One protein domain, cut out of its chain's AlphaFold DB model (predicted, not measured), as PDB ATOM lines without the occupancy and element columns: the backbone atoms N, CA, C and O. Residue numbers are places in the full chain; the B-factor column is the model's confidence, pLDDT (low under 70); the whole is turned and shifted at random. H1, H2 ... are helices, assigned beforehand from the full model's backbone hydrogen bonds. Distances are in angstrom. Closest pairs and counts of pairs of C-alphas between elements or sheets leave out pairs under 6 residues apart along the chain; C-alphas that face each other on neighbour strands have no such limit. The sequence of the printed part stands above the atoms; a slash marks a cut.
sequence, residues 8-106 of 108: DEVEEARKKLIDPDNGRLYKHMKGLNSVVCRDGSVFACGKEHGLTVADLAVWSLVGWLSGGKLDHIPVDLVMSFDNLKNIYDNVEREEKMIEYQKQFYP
ATOM      1  N   ASP A   8      -7.038 -37.393 -21.534       80.88
ATOM      2  CA  ASP A   8      -6.631 -36.063 -22.001       80.88
ATOM      3  C   ASP A   8      -5.102 -35.901 -21.996       80.88
ATOM      4  O   ASP A   8      -4.520 -35.334 -22.919       80.88
ATOM      5  N   GLU A   9      -4.417 -36.482 -21.007       86.00
ATOM      6  CA  GLU A   9      -2.951 -36.494 -20.959       86.00
ATOM      7  C   GLU A   9      -2.350 -37.353 -22.082       86.00
ATOM      8  O   GLU A   9      -1.310 -37.002 -22.645       86.00
ATOM      9  N   VAL A  10      -3.008 -38.462 -22.444       85.69
ATOM     10  CA  VAL A  10      -2.600 -39.308 -23.577       85.69
ATOM     11  C   VAL A  10      -2.754 -38.560 -24.900       85.69
ATOM     12  O   VAL A  10      -1.846 -38.609 -25.730       85.69
ATOM     13  N   GLU A  11      -3.872 -37.862 -25.102       89.25
ATOM     14  CA  GLU A  11      -4.114 -37.071 -26.309       89.25
ATOM     15  C   GLU A  11      -3.060 -35.969 -26.480       89.25
ATOM     16  O   GLU A  11      -2.414 -35.886 -27.527       89.25
ATOM     17  N   GLU A  12      -2.818 -35.171 -25.439       90.44
ATOM     18  CA  GLU A  12      -1.833 -34.086 -25.483       90.44
ATOM     19  C   GLU A  12      -0.401 -34.602 -25.679       90.44
ATOM     20  O   GLU A  12       0.384 -34.021 -26.437       90.44
ATOM     21  N   ALA A  13      -0.043 -35.729 -25.057       90.38
ATOM     22  CA  ALA A  13       1.247 -36.370 -25.292       90.38
ATOM     23  C   ALA A  13       1.397 -36.850 -26.745       90.38
ATOM     24  O   ALA A  13       2.462 -36.676 -27.341       90.38
ATOM     25  N   ARG A  14       0.344 -37.426 -27.341       90.62
ATOM     26  CA  ARG A  14       0.368 -37.904 -28.733       90.62
ATOM     27  C   ARG A  14       0.425 -36.750 -29.733       90.62
ATOM     28  O   ARG A  14       1.250 -36.818 -30.641       90.62
ATOM     29  N   LYS A  15      -0.307 -35.651 -29.507       92.19
ATOM     30  CA  LYS A  15      -0.183 -34.413 -30.303       92.19
ATOM     31  C   LYS A  15       1.255 -33.891 -30.322       92.19
ATOM     32  O   LYS A  15       1.805 -33.628 -31.386       92.19
ATOM     33  N   LYS A  16       1.917 -33.844 -29.159       93.69
ATOM     34  CA  LYS A  16       3.334 -33.443 -29.060       93.69
ATOM     35  C   LYS A  16       4.288 -34.396 -29.779       93.69
ATOM     36  O   LYS A  16       5.370 -33.975 -30.167       93.69
ATOM     37  N   LEU A  17       3.945 -35.675 -29.932       92.44
ATOM     38  CA  LEU A  17       4.788 -36.642 -30.644       92.44
ATOM     39  C   LEU A  17       4.719 -36.474 -32.163       92.44
ATOM     40  O   LEU A  17       5.742 -36.679 -32.822       92.44
ATOM     41  N   ILE A  18       3.545 -36.128 -32.694       93.81
ATOM     42  CA  ILE A  18       3.280 -36.015 -34.138       93.81
ATOM     43  C   ILE A  18       3.527 -34.612 -34.703       93.81
ATOM     44  O   ILE A  18       3.478 -34.442 -35.916       93.81
ATOM     45  N   ASP A  19       3.787 -33.631 -33.837       93.81
ATOM     46  CA  ASP A  19       4.091 -32.250 -34.207       93.81
ATOM     47  C   ASP A  19       5.180 -32.181 -35.313       93.81
ATOM     48  O   ASP A  19       6.272 -32.732 -35.124       93.81
ATOM     49  N   PRO A  20       4.917 -31.534 -36.464       90.19
ATOM     50  CA  PRO A  20       5.865 -31.479 -37.580       90.19
ATOM     51  C   PRO A  20       7.190 -30.762 -37.282       90.19
ATOM     52  O   PRO A  20       8.221 -31.079 -37.887       90.19
ATOM     53  N   ASP A  21       7.184 -29.809 -36.353       87.94
ATOM     54  CA  ASP A  21       8.345 -28.982 -36.036       87.94
ATOM     55  C   ASP A  21       9.219 -29.659 -34.976       87.94
ATOM     56  O   ASP A  21      10.450 -29.730 -35.091       87.94
ATOM     57  N   ASN A  22       8.590 -30.206 -33.931       88.12
ATOM     58  CA  ASN A  22       9.293 -30.709 -32.754       88.12
ATOM     59  C   ASN A  22       8.936 -32.119 -32.299       88.12
ATOM     60  O   ASN A  22       9.633 -32.665 -31.435       88.12
ATOM     61  N   GLY A  23       7.948 -32.742 -32.926       94.00
ATOM     62  CA  GLY A  23       7.480 -34.068 -32.577       94.00
ATOM     63  C   GLY A  23       8.535 -35.139 -32.789       94.00
ATOM     64  O   GLY A  23       9.130 -35.278 -33.861       94.00
ATOM     65  N   ARG A  24       8.797 -35.926 -31.738       94.12
ATOM     66  CA  ARG A  24       9.797 -37.001 -31.813       94.12
ATOM     67  C   ARG A  24       9.397 -38.037 -32.856       94.12
ATOM     68  O   ARG A  24      10.268 -38.449 -33.613       94.12
ATOM     69  N   LEU A  25       8.127 -38.441 -32.928       92.44
ATOM     70  CA  LEU A  25       7.687 -39.427 -33.918       92.44
ATOM     71  C   LEU A  25       7.867 -38.874 -35.335       92.44
ATOM     72  O   LEU A  25       8.491 -39.535 -36.164       92.44
ATOM     73  N   TYR A  26       7.431 -37.635 -35.572       94.25
ATOM     74  CA  TYR A  26       7.596 -36.978 -36.868       94.25
ATOM     75  C   TYR A  26       9.069 -36.898 -37.299       94.25
ATOM     76  O   TYR A  26       9.412 -37.275 -38.418       94.25
ATOM     77  N   LYS A  27       9.975 -36.501 -36.392       95.06
ATOM     78  CA  LYS A  27      11.425 -36.450 -36.660       95.06
ATOM     79  C   LYS A  27      12.003 -37.811 -37.054       95.06
ATOM     80  O   LYS A  27      12.816 -37.867 -37.975       95.06
ATOM     81  N   HIS A  28      11.584 -38.897 -36.400       94.19
ATOM     82  CA  HIS A  28      12.039 -40.243 -36.763       94.19
ATOM     83  C   HIS A  28      11.496 -40.672 -38.130       94.19
ATOM     84  O   HIS A  28      12.266 -41.197 -38.927       94.19
ATOM     85  N   MET A  29      10.219 -40.406 -38.433       94.81
ATOM     86  CA  MET A  29       9.639 -40.735 -39.744       94.81
ATOM     87  C   MET A  29      10.307 -39.939 -40.866       94.81
ATOM     88  O   MET A  29      10.725 -40.517 -41.865       94.81
ATOM     89  N   LYS A  30      10.525 -38.635 -40.659       94.94
ATOM     90  CA  LYS A  30      11.264 -37.776 -41.590       94.94
ATOM     91  C   LYS A  30      12.699 -38.262 -41.801       94.94
ATOM     92  O   LYS A  30      13.168 -38.314 -42.935       94.94
ATOM     93  N   GLY A  31      13.386 -38.630 -40.719       94.62
ATOM     94  CA  GLY A  31      14.740 -39.178 -40.767       94.62
ATOM     95  C   GLY A  31      14.797 -40.485 -41.552       94.62
ATOM     96  O   GLY A  31      15.578 -40.594 -42.494       94.62
ATOM     97  N   LEU A  32      13.923 -41.438 -41.228       94.56
ATOM     98  CA  LEU A  32      13.842 -42.718 -41.929       94.56
ATOM     99  C   LEU A  32      13.544 -42.509 -43.418       94.56
ATOM    100  O   LEU A  32      14.295 -43.008 -44.252       94.56
ATOM    101  N   ASN A  33      12.536 -41.689 -43.743       94.62
ATOM    102  CA  ASN A  33      12.165 -41.330 -45.112       94.62
ATOM    103  C   ASN A  33      13.340 -40.746 -45.913       94.62
ATOM    104  O   ASN A  33      13.441 -40.979 -47.110       94.62
ATOM    105  N   SER A  34      14.238 -39.995 -45.267       93.62
ATOM    106  CA  SER A  34      15.410 -39.401 -45.929       93.62
ATOM    107  C   SER A  34      16.535 -40.396 -46.239       93.62
ATOM    108  O   SER A  34      17.390 -40.118 -47.082       93.62
ATOM    109  N   VAL A  35      16.562 -41.534 -45.541       91.88
ATOM    110  CA  VAL A  35      17.598 -42.563 -45.693       91.88
ATOM    111  C   VAL A  35      17.156 -43.630 -46.683       91.88
ATOM    112  O   VAL A  35      17.955 -44.053 -47.519       91.88
ATOM    113  N   VAL A  36      15.893 -44.051 -46.611       92.00
ATOM    114  CA  VAL A  36      15.352 -45.039 -47.545       92.00
ATOM    115  C   VAL A  36      15.200 -44.445 -48.945       92.00
ATOM    116  O   VAL A  36      14.904 -43.260 -49.093       92.00
ATOM    117  N   CYS A  37      15.422 -45.264 -49.974       87.88
ATOM    118  CA  CYS A  37      15.301 -44.865 -51.382       87.88
ATOM    119  C   CYS A  37      16.174 -43.659 -51.796       87.88
ATOM    120  O   CYS A  37      15.957 -43.073 -52.855       87.88
ATOM    121  N   ARG A  38      17.179 -43.268 -50.991       85.75
ATOM    122  CA  ARG A  38      17.987 -42.049 -51.208       85.75
ATOM    123  C   ARG A  38      18.756 -42.052 -52.532       85.75
ATOM    124  O   ARG A  38      19.022 -41.003 -53.106       85.75
ATOM    125  N   ASP A  39      19.138 -43.228 -53.007       86.75
ATOM    126  CA  ASP A  39      19.822 -43.470 -54.281       86.75
ATOM    127  C   ASP A  39      18.852 -43.640 -55.471       86.75
ATOM    128  O   ASP A  39      19.274 -43.970 -56.586       86.75
ATOM    129  N   GLY A  40      17.550 -43.425 -55.251       85.00
ATOM    130  CA  GLY A  40      16.486 -43.698 -56.216       85.00
ATOM    131  C   GLY A  40      16.167 -45.188 -56.350       85.00
ATOM    132  O   GLY A  40      15.708 -45.618 -57.408       85.00
ATOM    133  N   SER A  41      16.485 -45.995 -55.336       89.69
ATOM    134  CA  SER A  41      16.056 -47.391 -55.257       89.69
ATOM    135  C   SER A  41      14.561 -47.520 -54.969       89.69
ATOM    136  O   SER A  41      13.936 -46.658 -54.358       89.69
ATOM    137  N   VAL A  42      13.993 -48.634 -55.431       91.56
ATOM    138  CA  VAL A  42      12.582 -49.007 -55.227       91.56
ATOM    139  C   VAL A  42      12.347 -49.537 -53.803       91.56
ATOM    140  O   VAL A  42      11.254 -49.389 -53.258       91.56
ATOM    141  N   PHE A  43      13.394 -50.114 -53.209       91.81
ATOM    142  CA  PHE A  43      13.422 -50.778 -51.907       91.81
ATOM    143  C   PHE A  43      14.474 -50.139 -50.985       91.81
ATOM    144  O   PHE A  43      15.365 -49.422 -51.429       91.81
ATOM    145  N   ALA A  44      14.392 -50.398 -49.684       91.50
ATOM    146  CA  ALA A  44      15.162 -49.742 -48.633       91.50
ATOM    147  C   ALA A  44      16.680 -49.983 -48.713       91.50
ATOM    148  O   ALA A  44      17.449 -49.147 -48.236       91.50
ATOM    149  N   CYS A  45      17.122 -51.105 -49.290       90.38
ATOM    150  CA  CYS A  45      18.530 -51.516 -49.300       90.38
ATOM    151  C   CYS A  45      19.307 -51.147 -50.576       90.38
ATOM    152  O   CYS A  45      20.448 -51.575 -50.714       90.38
ATOM    153  N   GLY A  46      18.754 -50.334 -51.479       86.56
ATOM    154  CA  GLY A  46      19.442 -49.908 -52.705       86.56
ATOM    155  C   GLY A  46      19.039 -50.709 -53.946       86.56
ATOM    156  O   GLY A  46      18.205 -51.605 -53.886       86.56
ATOM    157  N   LYS A  47      19.602 -50.358 -55.109       86.69
ATOM    158  CA  LYS A  47      19.165 -50.889 -56.424       86.69
ATOM    159  C   LYS A  47      19.577 -52.329 -56.718       86.69
ATOM    160  O   LYS A  47      18.936 -52.991 -57.525       86.69
ATOM    161  N   GLU A  48      20.670 -52.783 -56.116       84.75
ATOM    162  CA  GLU A  48      21.235 -54.116 -56.370       84.75
ATOM    163  C   GLU A  48      20.525 -55.213 -55.572       84.75
ATOM    164  O   GLU A  48      20.661 -56.401 -55.865       84.75
ATOM    165  N   HIS A  49      19.745 -54.813 -54.570       81.88
ATOM    166  CA  HIS A  49      18.999 -55.706 -53.708       81.88
ATOM    167  C   HIS A  49      17.507 -55.593 -54.051       81.88
ATOM    168  O   HIS A  49      16.960 -54.497 -54.137       81.88
ATOM    169  N   GLY A  50      16.851 -56.734 -54.286       87.50
ATOM    170  CA  GLY A  50      15.388 -56.796 -54.393       87.50
ATOM    171  C   GLY A  50      14.717 -56.609 -53.027       87.50
ATOM    172  O   GLY A  50      15.328 -56.086 -52.101       87.50
ATOM    173  N   LEU A  51      13.482 -57.091 -52.872       91.50
ATOM    174  CA  LEU A  51      12.781 -57.089 -51.584       91.50
ATOM    175  C   LEU A  51      13.635 -57.728 -50.469       91.50
ATOM    176  O   LEU A  51      14.043 -58.888 -50.570       91.50
ATOM    177  N   THR A  52      13.860 -56.993 -49.377       94.25
ATOM    178  CA  THR A  52      14.622 -57.447 -48.205       94.25
ATOM    179  C   THR A  52      13.795 -57.401 -46.917       94.25
ATOM    180  O   THR A  52      12.674 -56.898 -46.868       94.25
ATOM    181  N   VAL A  53      14.376 -57.886 -45.813       94.06
ATOM    182  CA  VAL A  53      13.766 -57.774 -44.476       94.06
ATOM    183  C   VAL A  53      13.581 -56.309 -44.050       94.06
ATOM    184  O   VAL A  53      12.645 -56.012 -43.309       94.06
ATOM    185  N   ALA A  54      14.422 -55.382 -44.526       94.25
ATOM    186  CA  ALA A  54      14.269 -53.960 -44.218       94.25
ATOM    187  C   ALA A  54      12.967 -53.395 -44.809       94.25
ATOM    188  O   ALA A  54      12.257 -52.654 -44.131       94.25
ATOM    189  N   ASP A  55      12.612 -53.810 -46.025       94.38
ATOM    190  CA  ASP A  55      11.364 -53.427 -46.688       94.38
ATOM    191  C   ASP A  55      10.144 -53.946 -45.936       94.38
ATOM    192  O   ASP A  55       9.203 -53.198 -45.691       94.38
ATOM    193  N   LEU A  56      10.189 -55.205 -45.491       95.12
ATOM    194  CA  LEU A  56       9.118 -55.806 -44.693       95.12
ATOM    195  C   LEU A  56       8.952 -55.121 -43.331       95.12
ATOM    196  O   LEU A  56       7.827 -54.976 -42.841       95.12
ATOM    197  N   ALA A  57      10.053 -54.678 -42.718       95.00
ATOM    198  CA  ALA A  57      10.015 -53.919 -41.473       95.00
ATOM    199  C   ALA A  57       9.365 -52.541 -41.674       95.00
ATOM    200  O   ALA A  57       8.513 -52.146 -40.875       95.00
ATOM    201  N   VAL A  58       9.711 -51.837 -42.759       94.69
ATOM    202  CA  VAL A  58       9.067 -50.568 -43.133       94.69
ATOM    203  C   VAL A  58       7.591 -50.791 -43.462       94.69
ATOM    204  O   VAL A  58       6.746 -50.081 -42.926       94.69
ATOM    205  N   TRP A  59       7.263 -51.808 -44.260       94.94
ATOM    206  CA  TRP A  59       5.887 -52.162 -44.609       94.94
ATOM    207  C   TRP A  59       5.026 -52.412 -43.362       94.94
ATOM    208  O   TRP A  59       3.964 -51.809 -43.206       94.94
ATOM    209  N   SER A  60       5.529 -53.214 -42.419       93.56
ATOM    210  CA  SER A  60       4.834 -53.505 -41.158       93.56
ATOM    211  C   SER A  60       4.635 -52.247 -40.305       93.56
ATOM    212  O   SER A  60       3.569 -52.048 -39.721       93.56
ATOM    213  N   LEU A  61       5.651 -51.380 -40.238       93.69
ATOM    214  CA  LEU A  61       5.600 -50.124 -39.492       93.69
ATOM    215  C   LEU A  61       4.556 -49.161 -40.072       93.69
ATOM    216  O   LEU A  61       3.737 -48.620 -39.325       93.69
ATOM    217  N   VAL A  62       4.576 -48.962 -41.393       93.81
ATOM    218  CA  VAL A  62       3.630 -48.095 -42.108       93.81
ATOM    219  C   VAL A  62       2.208 -48.633 -41.959       93.81
ATOM    220  O   VAL A  62       1.308 -47.871 -41.603       93.81
ATOM    221  N   GLY A  63       1.999 -49.940 -42.143       91.94
ATOM    222  CA  GLY A  63       0.692 -50.581 -41.974       91.94
ATOM    223  C   GLY A  63       0.143 -50.458 -40.550       91.94
ATOM    224  O   GLY A  63      -1.043 -50.199 -40.352       91.94
ATOM    225  N   TRP A  64       0.997 -50.570 -39.530       90.62
ATOM    226  CA  TRP A  64       0.573 -50.394 -38.141       90.62
ATOM    227  C   TRP A  64       0.163 -48.949 -37.825       90.62
ATOM    228  O   TRP A  64      -0.885 -48.733 -37.213       90.62
ATOM    229  N   LEU A  65       0.959 -47.968 -38.263       91.19
ATOM    230  CA  LEU A  65       0.693 -46.545 -38.017       91.19
ATOM    231  C   LEU A  65      -0.525 -46.034 -38.801       91.19
ATOM    232  O   LEU A  65      -1.289 -45.226 -38.280       91.19
ATOM    233  N   SER A  66      -0.738 -46.538 -40.015       91.12
ATOM    234  CA  SER A  66      -1.896 -46.183 -40.850       91.12
ATOM    235  C   SER A  66      -3.153 -47.006 -40.556       91.12
ATOM    236  O   SER A  66      -4.249 -46.631 -40.963       91.12
ATOM    237  N   GLY A  67      -3.042 -48.092 -39.787       86.38
ATOM    238  CA  GLY A  67      -4.147 -49.012 -39.511       86.38
ATOM    239  C   GLY A  67      -5.231 -48.494 -38.554       86.38
ATOM    240  O   GLY A  67      -6.114 -49.263 -38.186       86.38
ATOM    241  N   GLY A  68      -5.161 -47.241 -38.087       86.06
ATOM    242  CA  GLY A  68      -6.199 -46.619 -37.245       86.06
ATOM    243  C   GLY A  68      -6.319 -47.171 -35.820       86.06
ATOM    244  O   GLY A  68      -7.273 -46.852 -35.116       86.06
ATOM    245  N   LYS A  69      -5.361 -47.994 -35.373       85.00
ATOM    246  CA  LYS A  69      -5.364 -48.627 -34.038       85.00
ATOM    247  C   LYS A  69      -4.752 -47.759 -32.934       85.00
ATOM    248  O   LYS A  69      -4.800 -48.135 -31.766       85.00
ATOM    249  N   LEU A  70      -4.127 -46.639 -33.294       85.19
ATOM    250  CA  LEU A  70      -3.466 -45.728 -32.365       85.19
ATOM    251  C   LEU A  70      -4.336 -44.487 -32.176       85.19
ATOM    252  O   LEU A  70      -4.401 -43.644 -33.067       85.19
ATOM    253  N   ASP A  71      -5.002 -44.356 -31.024       85.94
ATOM    254  CA  ASP A  71      -5.870 -43.190 -30.797       85.94
ATOM    255  C   ASP A  71      -5.069 -41.886 -30.912       85.94
ATOM    256  O   ASP A  71      -3.909 -41.821 -30.505       85.94
ATOM    257  N   HIS A  72      -5.686 -40.817 -31.404       88.44
ATOM    258  CA  HIS A  72      -5.061 -39.489 -31.491       88.44
ATOM    259  C   HIS A  72      -3.772 -39.422 -32.344       88.44
ATOM    260  O   HIS A  72      -3.072 -38.410 -32.296       88.44
ATOM    261  N   ILE A  73      -3.451 -40.458 -33.132       88.94
ATOM    262  CA  ILE A  73      -2.427 -40.414 -34.185       88.94
ATOM    263  C   ILE A  73      -3.144 -40.484 -35.541       88.94
ATOM    264  O   ILE A  73      -3.881 -41.443 -35.778       88.94
ATOM    265  N   PRO A  74      -2.959 -39.491 -36.428       90.25
ATOM    266  CA  PRO A  74      -3.558 -39.507 -37.755       90.25
ATOM    267  C   PRO A  74      -3.053 -40.689 -38.591       90.25
ATOM    268  O   PRO A  74      -1.852 -40.959 -38.637       90.25
ATOM    269  N   VAL A  75      -3.968 -41.380 -39.274       90.19
ATOM    270  CA  VAL A  75      -3.654 -42.544 -40.129       90.19
ATOM    271  C   VAL A  75      -2.845 -42.174 -41.373       90.19
ATOM    272  O   VAL A  75      -2.126 -42.995 -41.934       90.19
ATOM    273  N   ASP A  76      -2.950 -40.922 -41.794       89.75
ATOM    274  CA  ASP A  76      -2.278 -40.333 -42.944       89.75
ATOM    275  C   ASP A  76      -0.889 -39.771 -42.607       89.75
ATOM    276  O   ASP A  76      -0.120 -39.487 -43.523       89.75
ATOM    277  N   LEU A  77      -0.515 -39.694 -41.321       89.75
ATOM    278  CA  LEU A  77       0.769 -39.143 -40.872       89.75
ATOM    279  C   LEU A  77       1.963 -39.785 -41.583       89.75
ATOM    280  O   LEU A  77       2.893 -39.099 -41.984       89.75
ATOM    281  N   VAL A  78       1.974 -41.114 -41.699       88.06
ATOM    282  CA  VAL A  78       3.099 -41.822 -42.328       88.06
ATOM    283  C   VAL A  78       2.976 -41.819 -43.853       88.06
ATOM    284  O   VAL A  78       3.982 -41.869 -44.556       88.06
ATOM    285  N   MET A  79       1.752 -41.694 -44.365       88.69
ATOM    286  CA  MET A  79       1.473 -41.651 -45.799       88.69
ATOM    287  C   MET A  79       1.891 -40.324 -46.445       88.69
ATOM    288  O   MET A  79       2.046 -40.279 -47.661       88.69
ATOM    289  N   SER A  80       2.139 -39.270 -45.658       91.81
ATOM    290  CA  SER A  80       2.719 -38.014 -46.152       91.81
ATOM    291  C   SER A  80       4.228 -38.092 -46.434       91.81
ATOM    292  O   SER A  80       4.823 -37.096 -46.839       91.81
ATOM    293  N   PHE A  81       4.876 -39.230 -46.167       94.25
ATOM    294  CA  PHE A  81       6.299 -39.447 -46.422       94.25
ATOM    295  C   PHE A  81       6.486 -40.324 -47.664       94.25
ATOM    296  O   PHE A  81       6.348 -41.546 -47.599       94.25
ATOM    297  N   ASP A  82       6.828 -39.691 -48.789       93.62
ATOM    298  CA  ASP A  82       6.822 -40.325 -50.114       93.62
ATOM    299  C   ASP A  82       7.642 -41.618 -50.198       93.62
ATOM    300  O   ASP A  82       7.164 -42.607 -50.744       93.62
ATOM    301  N   ASN A  83       8.854 -41.667 -49.636       94.62
ATOM    302  CA  ASN A  83       9.700 -42.859 -49.748       94.62
ATOM    303  C   ASN A  83       9.174 -44.014 -48.885       94.62
ATOM    304  O   ASN A  83       9.218 -45.166 -49.312       94.62
ATOM    305  N   LEU A  84       8.641 -43.718 -47.695       95.38
ATOM    306  CA  LEU A  84       8.002 -44.732 -46.849       95.38
ATOM    307  C   LEU A  84       6.745 -45.289 -47.517       95.38
ATOM    308  O   LEU A  84       6.552 -46.507 -47.543       95.38
ATOM    309  N   LYS A  85       5.929 -44.405 -48.100       94.25
ATOM    310  CA  LYS A  85       4.749 -44.790 -48.873       94.25
ATOM    311  C   LYS A  85       5.130 -45.634 -50.090       94.25
ATOM    312  O   LYS A  85       4.503 -46.657 -50.336       94.25
ATOM    313  N   ASN A  86       6.178 -45.250 -50.817       93.69
ATOM    314  CA  ASN A  86       6.651 -45.994 -51.981       93.69
ATOM    315  C   ASN A  86       7.082 -47.412 -51.606       93.69
ATOM    316  O   ASN A  86       6.650 -48.354 -52.260       93.69
ATOM    317  N   ILE A  87       7.874 -47.584 -50.540       95.12
ATOM    318  CA  ILE A  87       8.244 -48.926 -50.068       95.12
ATOM    319  C   ILE A  87       6.991 -49.722 -49.722       95.12
ATOM    320  O   ILE A  87       6.845 -50.837 -50.209       95.12
ATOM    321  N   TYR A  88       6.074 -49.147 -48.939       94.94
ATOM    322  CA  TYR A  88       4.827 -49.818 -48.575       94.94
ATOM    323  C   TYR A  88       4.058 -50.306 -49.815       94.94
ATOM    324  O   TYR A  88       3.763 -51.495 -49.922       94.94
ATOM    325  N   ASP A  89       3.823 -49.421 -50.787       94.19
ATOM    326  CA  ASP A  89       3.105 -49.734 -52.027       94.19
ATOM    327  C   ASP A  89       3.843 -50.769 -52.894       94.19
ATOM    328  O   ASP A  89       3.206 -51.591 -53.553       94.19
ATOM    329  N   ASN A  90       5.178 -50.737 -52.917       94.12
ATOM    330  CA  ASN A  90       5.986 -51.692 -53.672       94.12
ATOM    331  C   ASN A  90       5.939 -53.082 -53.031       94.12
ATOM    332  O   ASN A  90       5.739 -54.064 -53.740       94.12
ATOM    333  N   VAL A  91       6.046 -53.168 -51.700       95.00
ATOM    334  CA  VAL A  91       5.921 -54.437 -50.966       95.00
ATOM    335  C   VAL A  91       4.530 -55.051 -51.151       95.00
ATOM    336  O   VAL A  91       4.429 -56.253 -51.377       95.00
ATOM    337  N   GLU A  92       3.461 -54.250 -51.127       93.12
ATOM    338  CA  GLU A  92       2.079 -54.714 -51.363       93.12
ATOM    339  C   GLU A  92       1.866 -55.332 -52.760       93.12
ATOM    340  O   GLU A  92       0.949 -56.128 -52.957       93.12
ATOM    341  N   ARG A  93       2.702 -54.978 -53.743       93.56
ATOM    342  CA  ARG A  93       2.613 -55.486 -55.122       93.56
ATOM    343  C   ARG A  93       3.406 -56.767 -55.356       93.56
ATOM    344  O   ARG A  93       3.218 -57.401 -56.392       93.56
ATOM    345  N   GLU A  94       4.279 -57.152 -54.430       94.19
ATOM    346  CA  GLU A  94       5.086 -58.364 -54.557       94.19
ATOM    347  C   GLU A  94       4.207 -59.617 -54.449       94.19
ATOM    348  O   GLU A  94       3.458 -59.789 -53.487       94.19
ATOM    349  N   GLU A  95       4.333 -60.540 -55.409       92.88
ATOM    350  CA  GLU A  95       3.489 -61.745 -55.492       92.88
ATOM    351  C   GLU A  95       3.508 -62.563 -54.194       92.88
ATOM    352  O   GLU A  95       2.464 -63.003 -53.711       92.88
ATOM    353  N   LYS A  96       4.690 -62.694 -53.578       90.38
ATOM    354  CA  LYS A  96       4.869 -63.404 -52.303       90.38
ATOM    355  C   LYS A  96       4.129 -62.731 -51.150       90.38
ATOM    356  O   LYS A  96       3.622 -63.417 -50.267       90.38
ATOM    357  N   MET A  97       4.066 -61.400 -51.148       91.69
ATOM    358  CA  MET A  97       3.332 -60.656 -50.126       91.69
ATOM    359  C   MET A  97       1.828 -60.767 -50.333       91.69
ATOM    360  O   MET A  97       1.101 -60.974 -49.365       91.69
ATOM    361  N   ILE A  98       1.362 -60.728 -51.582       91.81
ATOM    362  CA  ILE A  98      -0.044 -60.967 -51.923       91.81
ATOM    363  C   ILE A  98      -0.474 -62.374 -51.480       91.81
ATOM    364  O   ILE A  98      -1.547 -62.542 -50.899       91.81
ATOM    365  N   GLU A  99       0.349 -63.396 -51.733       92.94
ATOM    366  CA  GLU A  99       0.085 -64.771 -51.297       92.94
ATOM    367  C   GLU A  99       0.057 -64.891 -49.767       92.94
ATOM    368  O   GLU A  99      -0.902 -65.426 -49.206       92.94
ATOM    369  N   TYR A 100       1.048 -64.309 -49.084       90.19
ATOM    370  CA  TYR A 100       1.093 -64.244 -47.624       90.19
ATOM    371  C   TYR A 100      -0.166 -63.587 -47.039       90.19
ATOM    372  O   TYR A 100      -0.803 -64.135 -46.138       90.19
ATOM    373  N   GLN A 101      -0.584 -62.439 -47.575       88.19
ATOM    374  CA  GLN A 101      -1.793 -61.762 -47.110       88.19
ATOM    375  C   GLN A 101      -3.046 -62.611 -47.318       88.19
ATOM    376  O   GLN A 101      -3.874 -62.684 -46.417       88.19
ATOM    377  N   LYS A 102      -3.183 -63.307 -48.452       90.62
ATOM    378  CA  LYS A 102      -4.319 -64.218 -48.680       90.62
ATOM    379  C   LYS A 102      -4.366 -65.354 -47.662       90.62
ATOM    380  O   LYS A 102      -5.452 -65.747 -47.248       90.62
ATOM    381  N   GLN A 103      -3.207 -65.879 -47.271       92.75
ATOM    382  CA  GLN A 103      -3.118 -66.989 -46.328       92.75
ATOM    383  C   GLN A 103      -3.424 -66.565 -44.884       92.75
ATOM    384  O   GLN A 103      -4.103 -67.298 -44.168       92.75
ATOM    385  N   PHE A 104      -2.913 -65.412 -44.445       87.94
ATOM    386  CA  PHE A 104      -2.944 -65.010 -43.030       87.94
ATOM    387  C   PHE A 104      -3.930 -63.880 -42.710       87.94
ATOM    388  O   PHE A 104      -4.300 -63.705 -41.551       87.94
ATOM    389  N   TYR A 105      -4.371 -63.136 -43.722       84.38
ATOM    390  CA  TYR A 105      -5.322 -62.029 -43.618       84.38
ATOM    391  C   TYR A 105      -6.373 -62.097 -44.741       84.38
ATOM    392  O   TYR A 105      -6.501 -61.147 -45.522       84.38
ATOM    393  N   PRO A 106      -7.120 -63.212 -44.871       74.12
ATOM    394  CA  PRO A 106      -8.187 -63.293 -45.856       74.12
ATOM    395  C   PRO A 106      -9.193 -62.166 -45.595       74.12
ATOM    396  O   PRO A 106      -9.708 -62.028 -44.486       74.12
TER     397      PRO A 106
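AT A GLANCE: This is residues 8 to 106 of the 108 residues of the protein "Hypothetical protein" of Helicotheca tamesis (UniProt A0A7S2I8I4). H3 and H4 cross as an X at the core of a flat, all-helix domain. H1 and H2 run on one after the other as an arm whose far end, at H2, makes a corner with the beginning of H4, while H5 lies out past the other end of H4. The printed part has 99 residues with five named helices, H1 to H5 in order, and no named strand. It is only just compact, close to loose, with a radius of gyration of the C-alphas of 14.7 A and spans of 43 by 35 by 17 A.

IN THESE COORDINATES: H1, residues 8 to 18, begins with C-alpha 8 at (-6.631, -36.063, -22.001) and is 15.7 A long from first to last C-alpha. H2, residues 24 to 35, measures 16.9 A. H3, residues 53 to 66, measures 19.8 A and begins with C-alpha 53 at (13.766, -57.774, -44.476). H4, residues 82 to 93, measures 16.5 A. H5, residues 95 to 104, measures 14.4 A and ends with C-alpha 104 at (-2.944, -65.010, -43.030).

HOW THE PARTS SIT: H1 and H2 touch only at the corner, H2 with residues 24 to 26 alone; their closest C-alphas, of Leu 17 and Arg 24, are 5.2 A apart, and they run the same way at a shallow tilt of 23 degrees. H2 and H4 touch only at their ends, closest at the C-alphas of Asn 33 and Asn 83, 5.5 A, and are only just about perpendicular at 71 degrees. H3 and H4 touch about perpendicular at 75 degrees, closest at the C-alphas of Trp 59 and Tyr 88, 4.7 A. H4 and H5 are close but not clearly touching, closest at the C-alphas of Glu 92 and Ile 98, 6.6 A. H2 and H3 are apart. In H1, H2, H3, H4 and H5 every O i to N i+4 pair is within hydrogen-bond range.

THE WHOLE: The C-alphas farthest apart, of Asp 8 and Glu 48, are 47.8 A apart. The printed part has no cut; the links H2 to H3 and H3 to H4 are long, with 17 and 15 residues. The mean pLDDT of the printed part is 91.0, and no printed residue is under 70.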